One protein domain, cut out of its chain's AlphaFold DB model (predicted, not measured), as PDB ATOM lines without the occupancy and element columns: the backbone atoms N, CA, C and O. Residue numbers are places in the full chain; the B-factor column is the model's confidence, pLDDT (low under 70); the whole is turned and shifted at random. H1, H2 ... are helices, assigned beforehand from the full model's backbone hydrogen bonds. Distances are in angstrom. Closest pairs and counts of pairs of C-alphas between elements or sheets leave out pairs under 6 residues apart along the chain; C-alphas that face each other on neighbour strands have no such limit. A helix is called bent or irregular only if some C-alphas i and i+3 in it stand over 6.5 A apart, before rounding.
ATOM      1  N   ASN A   5      36.655  47.199  -8.028       71.44
ATOM      2  CA  ASN A   5      37.985  46.680  -7.704       71.44
ATOM      3  C   ASN A   5      38.104  46.267  -6.229       71.44
ATOM      4  O   ASN A   5      38.637  45.204  -5.911       71.44
ATOM      5  N   LYS A   6      37.504  47.039  -5.310       78.00
ATOM      6  CA  LYS A   6      37.457  46.688  -3.881       78.00
ATOM      7  C   LYS A   6      36.665  45.419  -3.628       78.00
ATOM      8  O   LYS A   6      37.066  44.592  -2.815       78.00
ATOM      9  N   ILE A   7      35.540  45.264  -4.323       82.44
ATOM     10  CA  ILE A   7      34.699  44.072  -4.206       82.44
ATOM     11  C   ILE A   7      35.464  42.843  -4.707       82.44
ATOM     12  O   ILE A   7      35.358  41.774  -4.107       82.44
ATOM     13  N   GLN A   8      36.241  42.980  -5.785       82.44
ATOM     14  CA  GLN A   8      37.071  41.892  -6.298       82.44
ATOM     15  C   GLN A   8      38.201  41.525  -5.332       82.44
ATOM     16  O   GLN A   8      38.348  40.347  -5.020       82.44
ATOM     17  N   ALA A   9      38.944  42.506  -4.809       79.56
ATOM     18  CA  ALA A   9      40.011  42.270  -3.834       79.56
ATOM     19  C   ALA A   9      39.479  41.607  -2.551       79.56
ATOM     20  O   ALA A   9      40.030  40.605  -2.093       79.56
ATOM     21  N   GLN A  10      38.351  42.099  -2.030       86.00
ATOM     22  CA  GLN A  10      37.682  41.504  -0.875       86.00
ATOM     23  C   GLN A  10      37.300  40.044  -1.124       86.00
ATOM     24  O   GLN A  10      37.675  39.169  -0.345       86.00
ATOM     25  N   LYS A  11      36.591  39.764  -2.225       86.94
ATOM     26  CA  LYS A  11      36.175  38.395  -2.566       86.94
ATOM     27  C   LYS A  11      37.363  37.456  -2.729       86.94
ATOM     28  O   LYS A  11      37.250  36.273  -2.423       86.94
ATOM     29  N   HIS A  12      38.484  37.963  -3.234       83.56
ATOM     30  CA  HIS A  12      39.680  37.161  -3.460       83.56
ATOM     31  C   HIS A  12      40.342  36.746  -2.143       83.56
ATOM     32  O   HIS A  12      40.619  35.561  -1.956       83.56
ATOM     33  N   ILE A  13      40.492  37.682  -1.198       84.94
ATOM     34  CA  ILE A  13      40.971  37.384   0.163       84.94
ATOM     35  C   ILE A  13      40.018  36.412   0.866       84.94
ATOM     36  O   ILE A  13      40.453  35.385   1.387       84.94
ATOM     37  N   GLU A  14      38.713  36.695   0.843       87.25
ATOM     38  CA  GLU A  14      37.703  35.848   1.484       87.25
ATOM     39  C   GLU A  14      37.741  34.414   0.946       87.25
ATOM     40  O   GLU A  14      37.717  33.468   1.731       87.25
ATOM     41  N   LYS A  15      37.886  34.238  -0.373       87.38
ATOM     42  CA  LYS A  15      37.949  32.922  -1.018       87.38
ATOM     43  C   LYS A  15      39.181  32.117  -0.601       87.38
ATOM     44  O   LYS A  15      39.065  30.917  -0.350       87.38
ATOM     45  N   VAL A  16      40.353  32.751  -0.539       83.94
ATOM     46  CA  VAL A  16      41.599  32.091  -0.111       83.94
ATOM     47  C   VAL A  16      41.486  31.643   1.347       83.94
ATOM     48  O   VAL A  16      41.770  30.490   1.674       83.94
ATOM     49  N   VAL A  17      40.966  32.511   2.215       83.62
ATOM     50  CA  VAL A  17      40.784  32.194   3.636       83.62
ATOM     51  C   VAL A  17      39.701  31.129   3.853       83.62
ATOM     52  O   VAL A  17      39.858  30.242   4.693       83.62
ATOM     53  N   GLU A  18      38.605  31.171   3.094       84.44
ATOM     54  CA  GLU A  18      37.539  30.167   3.157       84.44
ATOM     55  C   GLU A  18      38.043  28.781   2.733       84.44
ATOM     56  O   GLU A  18      37.757  27.793   3.416       84.44
ATOM     57  N   LYS A  19      38.842  28.710   1.659       82.81
ATOM     58  CA  LYS A  19      39.479  27.473   1.187       82.81
ATOM     59  C   LYS A  19      40.340  26.848   2.287       82.81
ATOM     60  O   LYS A  19      40.136  25.677   2.608       82.81
ATOM     61  N   TYR A  20      41.221  27.629   2.918       79.56
ATOM     62  CA  TYR A  20      42.042  27.153   4.035       79.56
ATOM     63  C   TYR A  20      41.177  26.648   5.199       79.56
ATOM     64  O   TYR A  20      41.331  25.516   5.666       79.56
ATOM     65  N   ARG A  21      40.187  27.438   5.632       78.00
ATOM     66  CA  ARG A  21      39.336  27.097   6.786       78.00
ATOM     67  C   ARG A  21      38.449  25.870   6.561       78.00
ATOM     68  O   ARG A  21      38.162  25.151   7.520       78.00
ATOM     69  N   CYS A  22      38.011  25.617   5.328       76.88
ATOM     70  CA  CYS A  22      37.174  24.462   4.995       76.88
ATOM     71  C   CYS A  22      37.949  23.139   4.955       76.88
ATOM     72  O   CYS A  22      37.368  22.096   5.292       76.88
ATOM     73  N   VAL A  23      39.220  23.191   4.541       71.62
ATOM     74  CA  VAL A  23      40.066  22.019   4.280       71.62
ATOM     75  C   VAL A  23      40.987  21.726   5.464       71.62
ATOM     76  O   VAL A  23      40.826  20.693   6.105       71.62
ATOM     77  N   GLU A  24      41.892  22.643   5.802       60.62
ATOM     78  CA  GLU A  24      42.957  22.430   6.798       60.62
ATOM     79  C   GLU A  24      42.627  23.050   8.157       60.62
ATOM     80  O   GLU A  24      42.994  22.530   9.213       60.62
ATOM     81  N   GLY A  25      41.843  24.131   8.153       60.75
ATOM     82  CA  GLY A  25      41.471  24.837   9.371       60.75
ATOM     83  C   GLY A  25      40.776  23.940  10.396       60.75
ATOM     84  O   GLY A  25      40.957  24.136  11.594       60.75
ATOM     85  N   ARG A  26      40.005  22.930   9.968       63.31
ATOM     86  CA  ARG A  26      39.271  22.047  10.892       63.31
ATOM     87  C   ARG A  26      40.181  21.321  11.885       63.31
ATOM     88  O   ARG A  26      39.797  21.202  13.048       63.31
ATOM     89  N   ASP A  27      41.370  20.917  11.449       67.00
ATOM     90  CA  ASP A  27      42.347  20.209  12.285       67.00
ATOM     91  C   ASP A  27      43.293  21.177  13.019       67.00
ATOM     92  O   ASP A  27      43.799  20.884  14.105       67.00
ATOM     93  N   ASN A  28      43.458  22.379  12.468       71.69
ATOM     94  CA  ASN A  28      44.270  23.461  13.022       71.69
ATOM     95  C   ASN A  28      43.511  24.358  14.019       71.69
ATOM     96  O   ASN A  28      44.092  25.238  14.660       71.69
ATOM     97  N   PHE A  29      42.212  24.133  14.191       76.56
ATOM     98  CA  PHE A  29      41.337  24.911  15.056       76.56
ATOM     99  C   PHE A  29      41.487  24.534  16.536       76.56
ATOM    100  O   PHE A  29      41.303  23.376  16.923       76.56
ATOM    101  N   ASN A 103      49.191  27.183  13.222       71.00
ATOM    102  CA  ASN A 103      49.794  27.184  11.880       71.00
ATOM    103  C   ASN A 103      48.971  27.999  10.866       71.00
ATOM    104  O   ASN A 103      48.788  27.588   9.730       71.00
ATOM    105  N   ASP A 104      48.460  29.155  11.291       78.19
ATOM    106  CA  ASP A 104      47.625  30.051  10.477       78.19
ATOM    107  C   ASP A 104      48.410  30.842   9.414       78.19
ATOM    108  O   ASP A 104      47.971  31.890   8.954       78.19
ATOM    109  N   GLU A 105      49.602  30.375   9.071       84.19
ATOM    110  CA  GLU A 105      50.509  31.029   8.133       84.19
ATOM    111  C   GLU A 105      50.020  30.799   6.711       84.19
ATOM    112  O   GLU A 105      49.662  29.676   6.359       84.19
ATOM    113  N   VAL A 106      50.013  31.853   5.896       84.12
ATOM    114  CA  VAL A 106      49.597  31.722   4.496       84.12
ATOM    115  C   VAL A 106      50.635  30.899   3.740       84.12
ATOM    116  O   VAL A 106      51.821  31.223   3.762       84.12
ATOM    117  N   SER A 107      50.189  29.832   3.076       84.69
ATOM    118  CA  SER A 107      51.059  29.002   2.239       84.69
ATOM    119  C   SER A 107      51.583  29.777   1.024       84.69
ATOM    120  O   SER A 107      50.894  30.650   0.495       84.69
ATOM    121  N   ASP A 108      52.771  29.421   0.522       86.19
ATOM    122  CA  ASP A 108      53.352  30.048  -0.678       86.19
ATOM    123  C   ASP A 108      52.399  29.982  -1.888       86.19
ATOM    124  O   ASP A 108      52.292  30.930  -2.666       86.19
ATOM    125  N   GLU A 109      51.656  28.879  -2.028       85.94
ATOM    126  CA  GLU A 109      50.653  28.695  -3.080       85.94
ATOM    127  C   GLU A 109      49.499  29.696  -2.953       85.94
ATOM    128  O   GLU A 109      49.079  30.300  -3.942       85.94
ATOM    129  N   ASP A 110      49.004  29.916  -1.736       85.06
ATOM    130  CA  ASP A 110      47.923  30.863  -1.490       85.06
ATOM    131  C   ASP A 110      48.405  32.325  -1.569       85.06
ATOM    132  O   ASP A 110      47.636  33.190  -1.988       85.06
ATOM    133  N   ILE A 111      49.683  32.614  -1.279       85.50
ATOM    134  CA  ILE A 111      50.306  33.923  -1.557       85.50
ATOM    135  C   ILE A 111      50.293  34.210  -3.063       85.50
ATOM    136  O   ILE A 111      49.929  35.313  -3.486       85.50
ATOM    137  N   LEU A 112      50.667  33.226  -3.886       86.50
ATOM    138  CA  LEU A 112      50.627  33.365  -5.344       86.50
ATOM    139  C   LEU A 112      49.200  33.593  -5.844       86.50
ATOM    140  O   LEU A 112      48.993  34.469  -6.685       86.50
ATOM    141  N   LEU A 113      48.218  32.877  -5.283       86.31
ATOM    142  CA  LEU A 113      46.807  33.102  -5.585       86.31
ATOM    143  C   LEU A 113      46.382  34.524  -5.212       86.31
ATOM    144  O   LEU A 113      45.785  35.201  -6.042       86.31
ATOM    145  N   LEU A 114      46.729  35.030  -4.024       85.56
ATOM    146  CA  LEU A 114      46.433  36.417  -3.631       85.56
ATOM    147  C   LEU A 114      47.021  37.440  -4.618       85.56
ATOM    148  O   LEU A 114      46.379  38.446  -4.923       85.56
ATOM    149  N   CYS A 115      48.200  37.150  -5.170       85.94
ATOM    150  CA  CYS A 115      48.880  37.991  -6.154       85.94
ATOM    151  C   CYS A 115      48.280  37.931  -7.573       85.94
ATOM    152  O   CYS A 115      48.692  38.719  -8.433       85.94
ATOM    153  N   GLU A 116      47.322  37.040  -7.854       85.50
ATOM    154  CA  GLU A 116      46.574  37.053  -9.122       85.50
ATOM    155  C   GLU A 116      45.766  38.345  -9.286       85.50
ATOM    156  O   GLU A 116      45.629  38.844 -10.401       85.50
ATOM    157  N   ASN A 117      45.297  38.929  -8.180       83.50
ATOM    158  CA  ASN A 117      44.659  40.237  -8.187       83.50
ATOM    159  C   ASN A 117      45.726  41.347  -8.283       83.50
ATOM    160  O   ASN A 117      46.625  41.442  -7.441       83.50
ATOM    161  N   GLU A 118      45.629  42.189  -9.316       81.50
ATOM    162  CA  GLU A 118      46.619  43.237  -9.601       81.50
ATOM    163  C   GLU A 118      46.724  44.302  -8.502       81.50
ATOM    164  O   GLU A 118      47.811  44.845  -8.297       81.50
ATOM    165  N   ASP A 119      45.637  44.561  -7.773       82.62
ATOM    166  CA  ASP A 119      45.580  45.583  -6.726       82.62
ATOM    167  C   ASP A 119      46.112  45.061  -5.382       82.62
ATOM    168  O   ASP A 119      46.703  45.816  -4.608       82.62
ATOM    169  N   LEU A 120      45.975  43.756  -5.119       83.31
ATOM    170  CA  LEU A 120      46.525  43.105  -3.923       83.31
ATOM    171  C   LEU A 120      48.019  42.802  -4.052       83.31
ATOM    172  O   LEU A 120      48.762  42.936  -3.080       83.31
ATOM    173  N   ARG A 121      48.483  42.439  -5.253       86.25
ATOM    174  CA  ARG A 121      49.886  42.098  -5.530       86.25
ATOM    175  C   ARG A 121      50.914  43.089  -4.954       86.25
ATOM    176  O   ARG A 121      51.851  42.620  -4.306       86.25
ATOM    177  N   PRO A 122      50.815  44.419  -5.166       85.00
ATOM    178  CA  PRO A 122      51.804  45.351  -4.626       85.00
ATOM    179  C   PRO A 122      51.797  45.398  -3.094       85.00
ATOM    180  O   PRO A 122      52.859  45.567  -2.508       85.00
ATOM    181  N   LEU A 123      50.638  45.213  -2.453       85.88
ATOM    182  CA  LEU A 123      50.501  45.264  -0.994       85.88
ATOM    183  C   LEU A 123      51.087  44.019  -0.325       85.88
ATOM    184  O   LEU A 123      51.843  44.135   0.633       85.88
ATOM    185  N   ILE A 124      50.804  42.838  -0.882       86.50
ATOM    186  CA  ILE A 124      51.361  41.571  -0.393       86.50
ATOM    187  C   ILE A 124      52.882  41.533  -0.601       86.50
ATOM    188  O   ILE A 124      53.620  41.098   0.282       86.50
ATOM    189  N   LYS A 125      53.379  42.038  -1.741       87.62
ATOM    190  CA  LYS A 125      54.825  42.142  -1.998       87.62
ATOM    191  C   LYS A 125      55.521  43.041  -0.975       87.62
ATOM    192  O   LYS A 125      56.574  42.668  -0.468       87.62
ATOM    193  N   ASP A 126      54.924  44.195  -0.678       86.25
ATOM    194  CA  ASP A 126      55.422  45.149   0.315       86.25
ATOM    195  C   ASP A 126      55.532  44.493   1.700       86.25
ATOM    196  O   ASP A 126      56.564  44.592   2.358       86.25
ATOM    197  N   GLU A 127      54.524  43.734   2.122       85.62
ATOM    198  CA  GLU A 127      54.548  43.058   3.423       85.62
ATOM    199  C   GLU A 127      55.627  41.984   3.539       85.62
ATOM    200  O   GLU A 127      56.327  41.917   4.553       85.62
ATOM    201  N   ILE A 128      55.807  41.189   2.482       86.00
ATOM    202  CA  ILE A 128      56.854  40.164   2.422       86.00
ATOM    203  C   ILE A 128      58.247  40.810   2.452       86.00
ATOM    204  O   ILE A 128      59.128  40.328   3.163       86.00
ATOM    205  N   GLU A 129      58.457  41.917   1.729       87.31
ATOM    206  CA  GLU A 129      59.735  42.649   1.718       87.31
ATOM    207  C   GLU A 129      60.087  43.231   3.094       87.31
ATOM    208  O   GLU A 129      61.253  43.216   3.493       87.31
ATOM    209  N   HIS A 130      59.087  43.682   3.853       85.56
ATOM    210  CA  HIS A 130      59.263  44.164   5.224       85.56
ATOM    211  C   HIS A 130      59.418  43.031   6.257       85.56
ATOM    212  O   HIS A 130      59.637  43.301   7.440       85.56
ATOM    213  N   GLY A 131      59.340  41.767   5.828       82.31
ATOM    214  CA  GLY A 131      59.463  40.597   6.692       82.31
ATOM    215  C   GLY A 131      58.247  40.368   7.589       82.31
ATOM    216  O   GLY A 131      58.358  39.663   8.596       82.31
ATOM    217  N   TYR A 132      57.096  40.960   7.255       82.69
ATOM    218  CA  TYR A 132      55.858  40.691   7.970       82.69
ATOM    219  C   TYR A 132      55.362  39.286   7.652       82.69
ATOM    220  O   TYR A 132      55.410  38.803   6.520       82.69
ATOM    221  N   LYS A 133      54.880  38.614   8.693       81.62
ATOM    222  CA  LYS A 133      54.362  37.260   8.594       81.62
ATOM    223  C   LYS A 133      52.867  37.312   8.318       81.62
ATOM    224  O   LYS A 133      52.090  37.648   9.209       81.62
ATOM    225  N   LEU A 134      52.484  36.966   7.095       85.31
ATOM    226  CA  LEU A 134      51.086  36.899   6.686       85.31
ATOM    227  C   LEU A 134      50.391  35.683   7.301       85.31
ATOM    228  O   LEU A 134      50.875  34.552   7.213       85.31
ATOM    229  N   THR A 135      49.222  35.925   7.892       86.12
ATOM    230  CA  THR A 135      48.344  34.878   8.422       86.12
ATOM    231  C   THR A 135      46.948  34.989   7.818       86.12
ATOM    232  O   THR A 135      46.501  36.083   7.471       86.12
ATOM    233  N   TYR A 136      46.223  33.876   7.696       83.56
ATOM    234  CA  TYR A 136      44.848  33.918   7.177       83.56
ATOM    235  C   TYR A 136      43.909  34.724   8.091       83.56
ATOM    236  O   TYR A 136      42.913  35.280   7.624       83.56
ATOM    237  N   THR A 137      44.206  34.807   9.392       83.12
ATOM    238  CA  THR A 137      43.484  35.665  10.337       83.12
ATOM    239  C   THR A 137      43.808  37.140  10.120       83.12
ATOM    240  O   THR A 137      42.866  37.921   9.983       83.12
ATOM    241  N   SER A 138      45.089  37.518  10.005       84.12
ATOM    242  CA  SER A 138      45.470  38.920   9.761       84.12
ATOM    243  C   SER A 138      44.893  39.440   8.445       84.12
ATOM    244  O   SER A 138      44.344  40.533   8.424       84.12
ATOM    245  N   LEU A 139      44.870  38.622   7.386       85.62
ATOM    246  CA  LEU A 139      44.240  38.975   6.106       85.62
ATOM    247  C   LEU A 139      42.765  39.389   6.231       85.62
ATOM    248  O   LEU A 139      42.307  40.258   5.491       85.62
ATOM    249  N   LEU A 140      42.004  38.770   7.140       84.38
ATOM    250  CA  LEU A 140      40.599  39.126   7.370       84.38
ATOM    251  C   LEU A 140      40.429  40.295   8.340       84.38
ATOM    252  O   LEU A 140      39.528  41.109   8.147       84.38
ATOM    253  N   GLU A 141      41.242  40.362   9.390       84.06
ATOM    254  CA  GLU A 141      41.167  41.446  10.375       84.06
ATOM    255  C   GLU A 141      41.623  42.781   9.776       84.06
ATOM    256  O   GLU A 141      40.983  43.810   9.995       84.06
ATOM    257  N   GLU A 142      42.668  42.748   8.952       85.50
ATOM    258  CA  GLU A 142      43.252  43.908   8.275       85.50
ATOM    259  C   GLU A 142      42.635  44.150   6.893       85.50
ATOM    260  O   GLU A 142      43.014  45.090   6.198       85.50
ATOM    261  N   LEU A 143      41.628  43.368   6.488       86.31
ATOM    262  CA  LEU A 143      40.911  43.553   5.223       86.31
ATOM    263  C   LEU A 143      40.487  45.019   4.972       86.31
ATOM    264  O   LEU A 143      40.701  45.509   3.860       86.31
ATOM    265  N   PRO A 144      39.930  45.766   5.952       84.94
ATOM    266  CA  PRO A 144      39.608  47.178   5.748       84.94
ATOM    267  C   PRO A 144      40.839  48.040   5.434       84.94
ATOM    268  O   PRO A 144      40.735  48.977   4.641       84.94
ATOM    269  N   ASP A 145      41.991  47.718   6.028       86.88
ATOM    270  CA  ASP A 145      43.254  48.415   5.788       86.88
ATOM    271  C   ASP A 145      43.764  48.142   4.371       86.88
ATOM    272  O   ASP A 145      43.995  49.098   3.628       86.88
ATOM    273  N   TYR A 146      43.791  46.877   3.932       84.00
ATOM    274  CA  TYR A 146      44.117  46.524   2.544       84.00
ATOM    275  C   TYR A 146      43.231  47.276   1.547       84.00
ATOM    276  O   TYR A 146      43.734  47.885   0.603       84.00
ATOM    277  N   LEU A 147      41.915  47.311   1.774       85.25
ATOM    278  CA  LEU A 147      40.985  48.034   0.902       85.25
ATOM    279  C   LEU A 147      41.242  49.549   0.886       85.25
ATOM    280  O   LEU A 147      41.053  50.192  -0.149       85.25
ATOM    281  N   SER A 148      41.669  50.130   2.009       85.81
ATOM    282  CA  SER A 148      42.038  51.548   2.086       85.81
ATOM    283  C   SER A 148      43.370  51.843   1.382       85.81
ATOM    284  O   SER A 148      43.492  52.845   0.674       85.81
ATOM    285  N   ARG A 149      44.349  50.934   1.494       84.62
ATOM    286  CA  ARG A 149      45.652  51.019   0.823       84.62
ATOM    287  C   ARG A 149      45.509  50.895  -0.691       84.62
ATOM    288  O   ARG A 149      46.186  51.629  -1.407       84.62
ATOM    289  N   ILE A 150      44.585  50.063  -1.180       84.44
ATOM    290  CA  ILE A 150      44.224  49.992  -2.606       84.44
ATOM    291  C   ILE A 150      43.727  51.359  -3.104       84.44
ATOM    292  O   ILE A 150      44.236  51.878  -4.098       84.44
ATOM    293  N   GLU A 151      42.798  52.000  -2.389       81.69
ATOM    294  CA  GLU A 151      42.320  53.348  -2.745       81.69
ATOM    295  C   GLU A 151      43.440  54.383  -2.767       81.69
ATOM    296  O   GLU A 151      43.562  55.155  -3.722       81.69
ATOM    297  N   ALA A 152      44.275  54.391  -1.728       82.25
ATOM    298  CA  ALA A 152      45.412  55.297  -1.648       82.25
ATOM    299  C   ALA A 152      46.391  55.071  -2.812       82.25
ATOM    300  O   ALA A 152      46.916  56.034  -3.383       82.25
ATOM    301  N   TYR A 153      46.606  53.813  -3.202       80.19
ATOM    302  CA  TYR A 153      47.465  53.445  -4.317       80.19
ATOM    303  C   TYR A 153      46.907  53.929  -5.662       80.19
ATOM    304  O   TYR A 153      47.642  54.556  -6.431       80.19
ATOM    305  N   HIS A 154      45.612  53.737  -5.931       78.94
ATOM    306  CA  HIS A 154      44.978  54.274  -7.140       78.94
ATOM    307  C   HIS A 154      45.011  55.803  -7.177       78.94
ATOM    308  O   HIS A 154      45.439  56.374  -8.179       78.94
ATOM    309  N   ALA A 155      44.679  56.471  -6.070       78.88
ATOM    310  CA  ALA A 155      44.738  57.930  -5.982       78.88
ATOM    311  C   ALA A 155      46.160  58.466  -6.235       78.88
ATOM    312  O   ALA A 155      46.343  59.483  -6.912       78.88
ATOM    313  N   LYS A 156      47.191  57.769  -5.737       79.56
ATOM    314  CA  LYS A 156      48.597  58.090  -6.018       79.56
ATOM    315  C   LYS A 156      48.943  57.862  -7.491       79.56
ATOM    316  O   LYS A 156      49.631  58.694  -8.080       79.56
ATOM    317  N   LYS A 157      48.464  56.774  -8.101       77.44
ATOM    318  CA  LYS A 157      48.703  56.444  -9.514       77.44
ATOM    319  C   LYS A 157      48.055  57.461 -10.454       77.44
ATOM    320  O   LYS A 157      48.724  57.931 -11.370       77.44
ATOM    321  N   GLU A 158      46.820  57.880 -10.199       77.19
ATOM    322  CA  GLU A 158      46.146  58.933 -10.975       77.19
ATOM    323  C   GLU A 158      46.882  60.274 -10.885       77.19
ATOM    324  O   GLU A 158      47.025  60.996 -11.874       77.19
ATOM    325  N   ARG A 159      47.418  60.592  -9.703       78.81
ATOM    326  CA  ARG A 159      48.185  61.821  -9.468       78.81
ATOM    327  C   ARG A 159      49.661  61.699  -9.834       78.81
ATOM    328  O   ARG A 159      50.366  62.702  -9.776       78.81
ATOM    329  N   SER A 160      50.139  60.531 -10.260       79.00
ATOM    330  CA  SER A 160      51.554  60.309 -10.585       79.00
ATOM    331  C   SER A 160      52.043  61.209 -11.721       79.00
ATOM    332  O   SER A 160      53.150  61.731 -11.656       79.00
ATOM    333  N   ALA A 161      51.193  61.480 -12.716       75.00
ATOM    334  CA  ALA A 161      51.506  62.408 -13.801       75.00
ATOM    335  C   ALA A 161      51.633  63.864 -13.315       75.00
ATOM    336  O   ALA A 161      52.428  64.628 -13.858       75.00
ATOM    337  N   LEU A 162      50.864  64.253 -12.294       78.44
ATOM    338  CA  LEU A 162      50.977  65.558 -11.634       78.44
ATOM    339  C   LEU A 162      52.230  65.631 -10.758       78.44
ATOM    340  O   LEU A 162      52.939  66.625 -10.828       78.44
ATOM    341  N   ILE A 163      52.525  64.576  -9.995       77.31
ATOM    342  CA  ILE A 163      53.751  64.469  -9.189       77.31
ATOM    343  C   ILE A 163      54.977  64.602 -10.091       77.31
ATOM    344  O   ILE A 163      55.818  65.455  -9.848       77.31
ATOM    345  N   ARG A 164      55.019  63.862 -11.204       78.88
ATOM    346  CA  ARG A 164      56.141  63.925 -12.144       78.88
ATOM    347  C   ARG A 164      56.335  65.319 -12.740       78.88
ATOM    348  O   ARG A 164      57.462  65.762 -12.891       78.88
ATOM    349  N   LYS A 165      55.242  66.033 -13.035       78.69
ATOM    350  CA  LYS A 165      55.302  67.432 -13.483       78.69
ATOM    351  C   LYS A 165      55.811  68.383 -12.399       78.69
ATOM    352  O   LYS A 165      56.439  69.370 -12.748       78.69
ATOM    353  N   ILE A 166      55.514  68.132 -11.124       80.06
ATOM    354  CA  ILE A 166      56.045  68.925 -10.003       80.06
ATOM    355  C   ILE A 166      57.544  68.663  -9.839       80.06
ATOM    356  O   ILE A 166      58.306  69.613  -9.695       80.06
ATOM    357  N   ASP A 167      57.961  67.402  -9.916       79.31
ATOM    358  CA  ASP A 167      59.368  67.014  -9.789       79.31
ATOM    359  C   ASP A 167      60.223  67.561 -10.945       79.31
ATOM    360  O   ASP A 167      61.376  67.910 -10.732       79.31
ATOM    361  N   GLU A 168      59.658  67.693 -12.151       81.12
ATOM    362  CA  GLU A 168      60.318  68.296 -13.325       81.12
ATOM    363  C   GLU A 168      60.396  69.848 -13.272       81.12
ATOM    364  O   GLU A 168      61.038  70.448 -14.134       81.12
ATOM    365  N   ILE A 169      59.744  70.520 -12.305       78.00
ATOM    366  CA  ILE A 169      59.806  71.991 -12.118       78.00
ATOM    367  C   ILE A 169      61.017  72.420 -11.263       78.00
ATOM    368  O   ILE A 169      61.371  73.603 -11.260       78.00
TER     369      ILE A 169
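What this domain is: This is residues 5 to 29 and 103 to 169 of the 170 residues of an uncharacterized protein of Salmonella enterica (UniProt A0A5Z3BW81). What shape does one see first? A small body of helices with one long arm: H1 runs along one side of the body, the short helices H3 and H5 pack on it, H4 follows beyond H3, and H6 begins beside H1 and runs out of the body, so that residues 155 to 169 stick out. What is it made of? The printed part has 92 residues with six named helices, H1 to H6 in that order, and no named strand; its class is all helix. How tightly is it built? The whole is loose, with a radius of gyration of the C-alphas of 15.7 A, and it spans 60 by 27 by 20 A, the arm making much of the length; the body without it spans 39 by 27 by 20 A.

Where its parts are: Where does the first helix run? H1 is residues 5 to 23, from C-alpha 5 at (37.985, 46.680, -7.704) to C-alpha 23 at (40.066, 22.019, 4.280), 27.5 A. Which short helices follow? H2 is residues 25 to 28, 4.8 A long, and after the cut come H3, residues 108 to 114, 9.9 A, and H4, residues 121 to 129, 12.2 A. H5 is residues 136 to 141, 9.0 A. Where does the last helix lie? H6, the longest with 25 residues, is residues 143 to 167, 33.4 A, and ends with C-alpha 167 at (59.368, 67.014, -9.789). It is irregular, but only just: C-alphas 158 and 161 are 7.0 A apart, and it has a kink of 54 degrees near residue 161.

How they stand to each other: What does the hub, H1, touch? With residues 12 to 16 alone it touches H3, closest C-alphas Val 16 and Asp 110 at 6.6 A, opposite ways at a shallow tilt of 34 degrees, only just short of steep. With residues 13 to 20 alone it touches H5, closest C-alphas Val 17 and Tyr 136 at 5.7 A, opposite ways at a steep tilt of 43 degrees. How does H6 meet H1? Residues 143 to 150 of H6 alone touch residues 6 to 13 of H1, closest C-alphas Lys 6 and Leu 147 at 6.1 A, opposite ways at a tilt of 37 degrees, only just steep. Where is H4? H3 and H4 are a helical hairpin and only just touch, with 3 pairs of C-alphas within 8 A, the closest those of Leu 114 and Arg 121 at 6.9 A; they run opposite ways at 35.3 degrees, only just steep. H4 is close to H6 but not clearly touching it, closest C-alphas Leu 123 and Tyr 146 at 7.4 A, about perpendicular at 82 degrees, while H1 and H4 are apart. What of H2 and the backbones? H2 touches no helix and meets H1 only through their link. Each O i to N i+4 pair is within hydrogen-bond range in H1, H3 and H4, against 1 of 2 in H5 and 19 of 21 in H6, and H2 is too short for such a pair.

The domain as a whole: How far does it reach? The two C-alphas farthest apart are those of Asp 27 and Ile 169, 59.8 A, and residues 155 to 169, of which 155 to 167 belong to H6, stand free. Where is the cut, and how long are the links? Residues 30 to 102 are not printed, and C-alphas 29 and 103 are 9.3 A apart across the cut. Of the links printed whole, H1 to H2 and H5 to H6 are tight, H3 to H4 and H4 to H5 are short, and no link is long. How sure is the model? The mean pLDDT of the printed part is 81.6, and residues 24 to 27 are under 70.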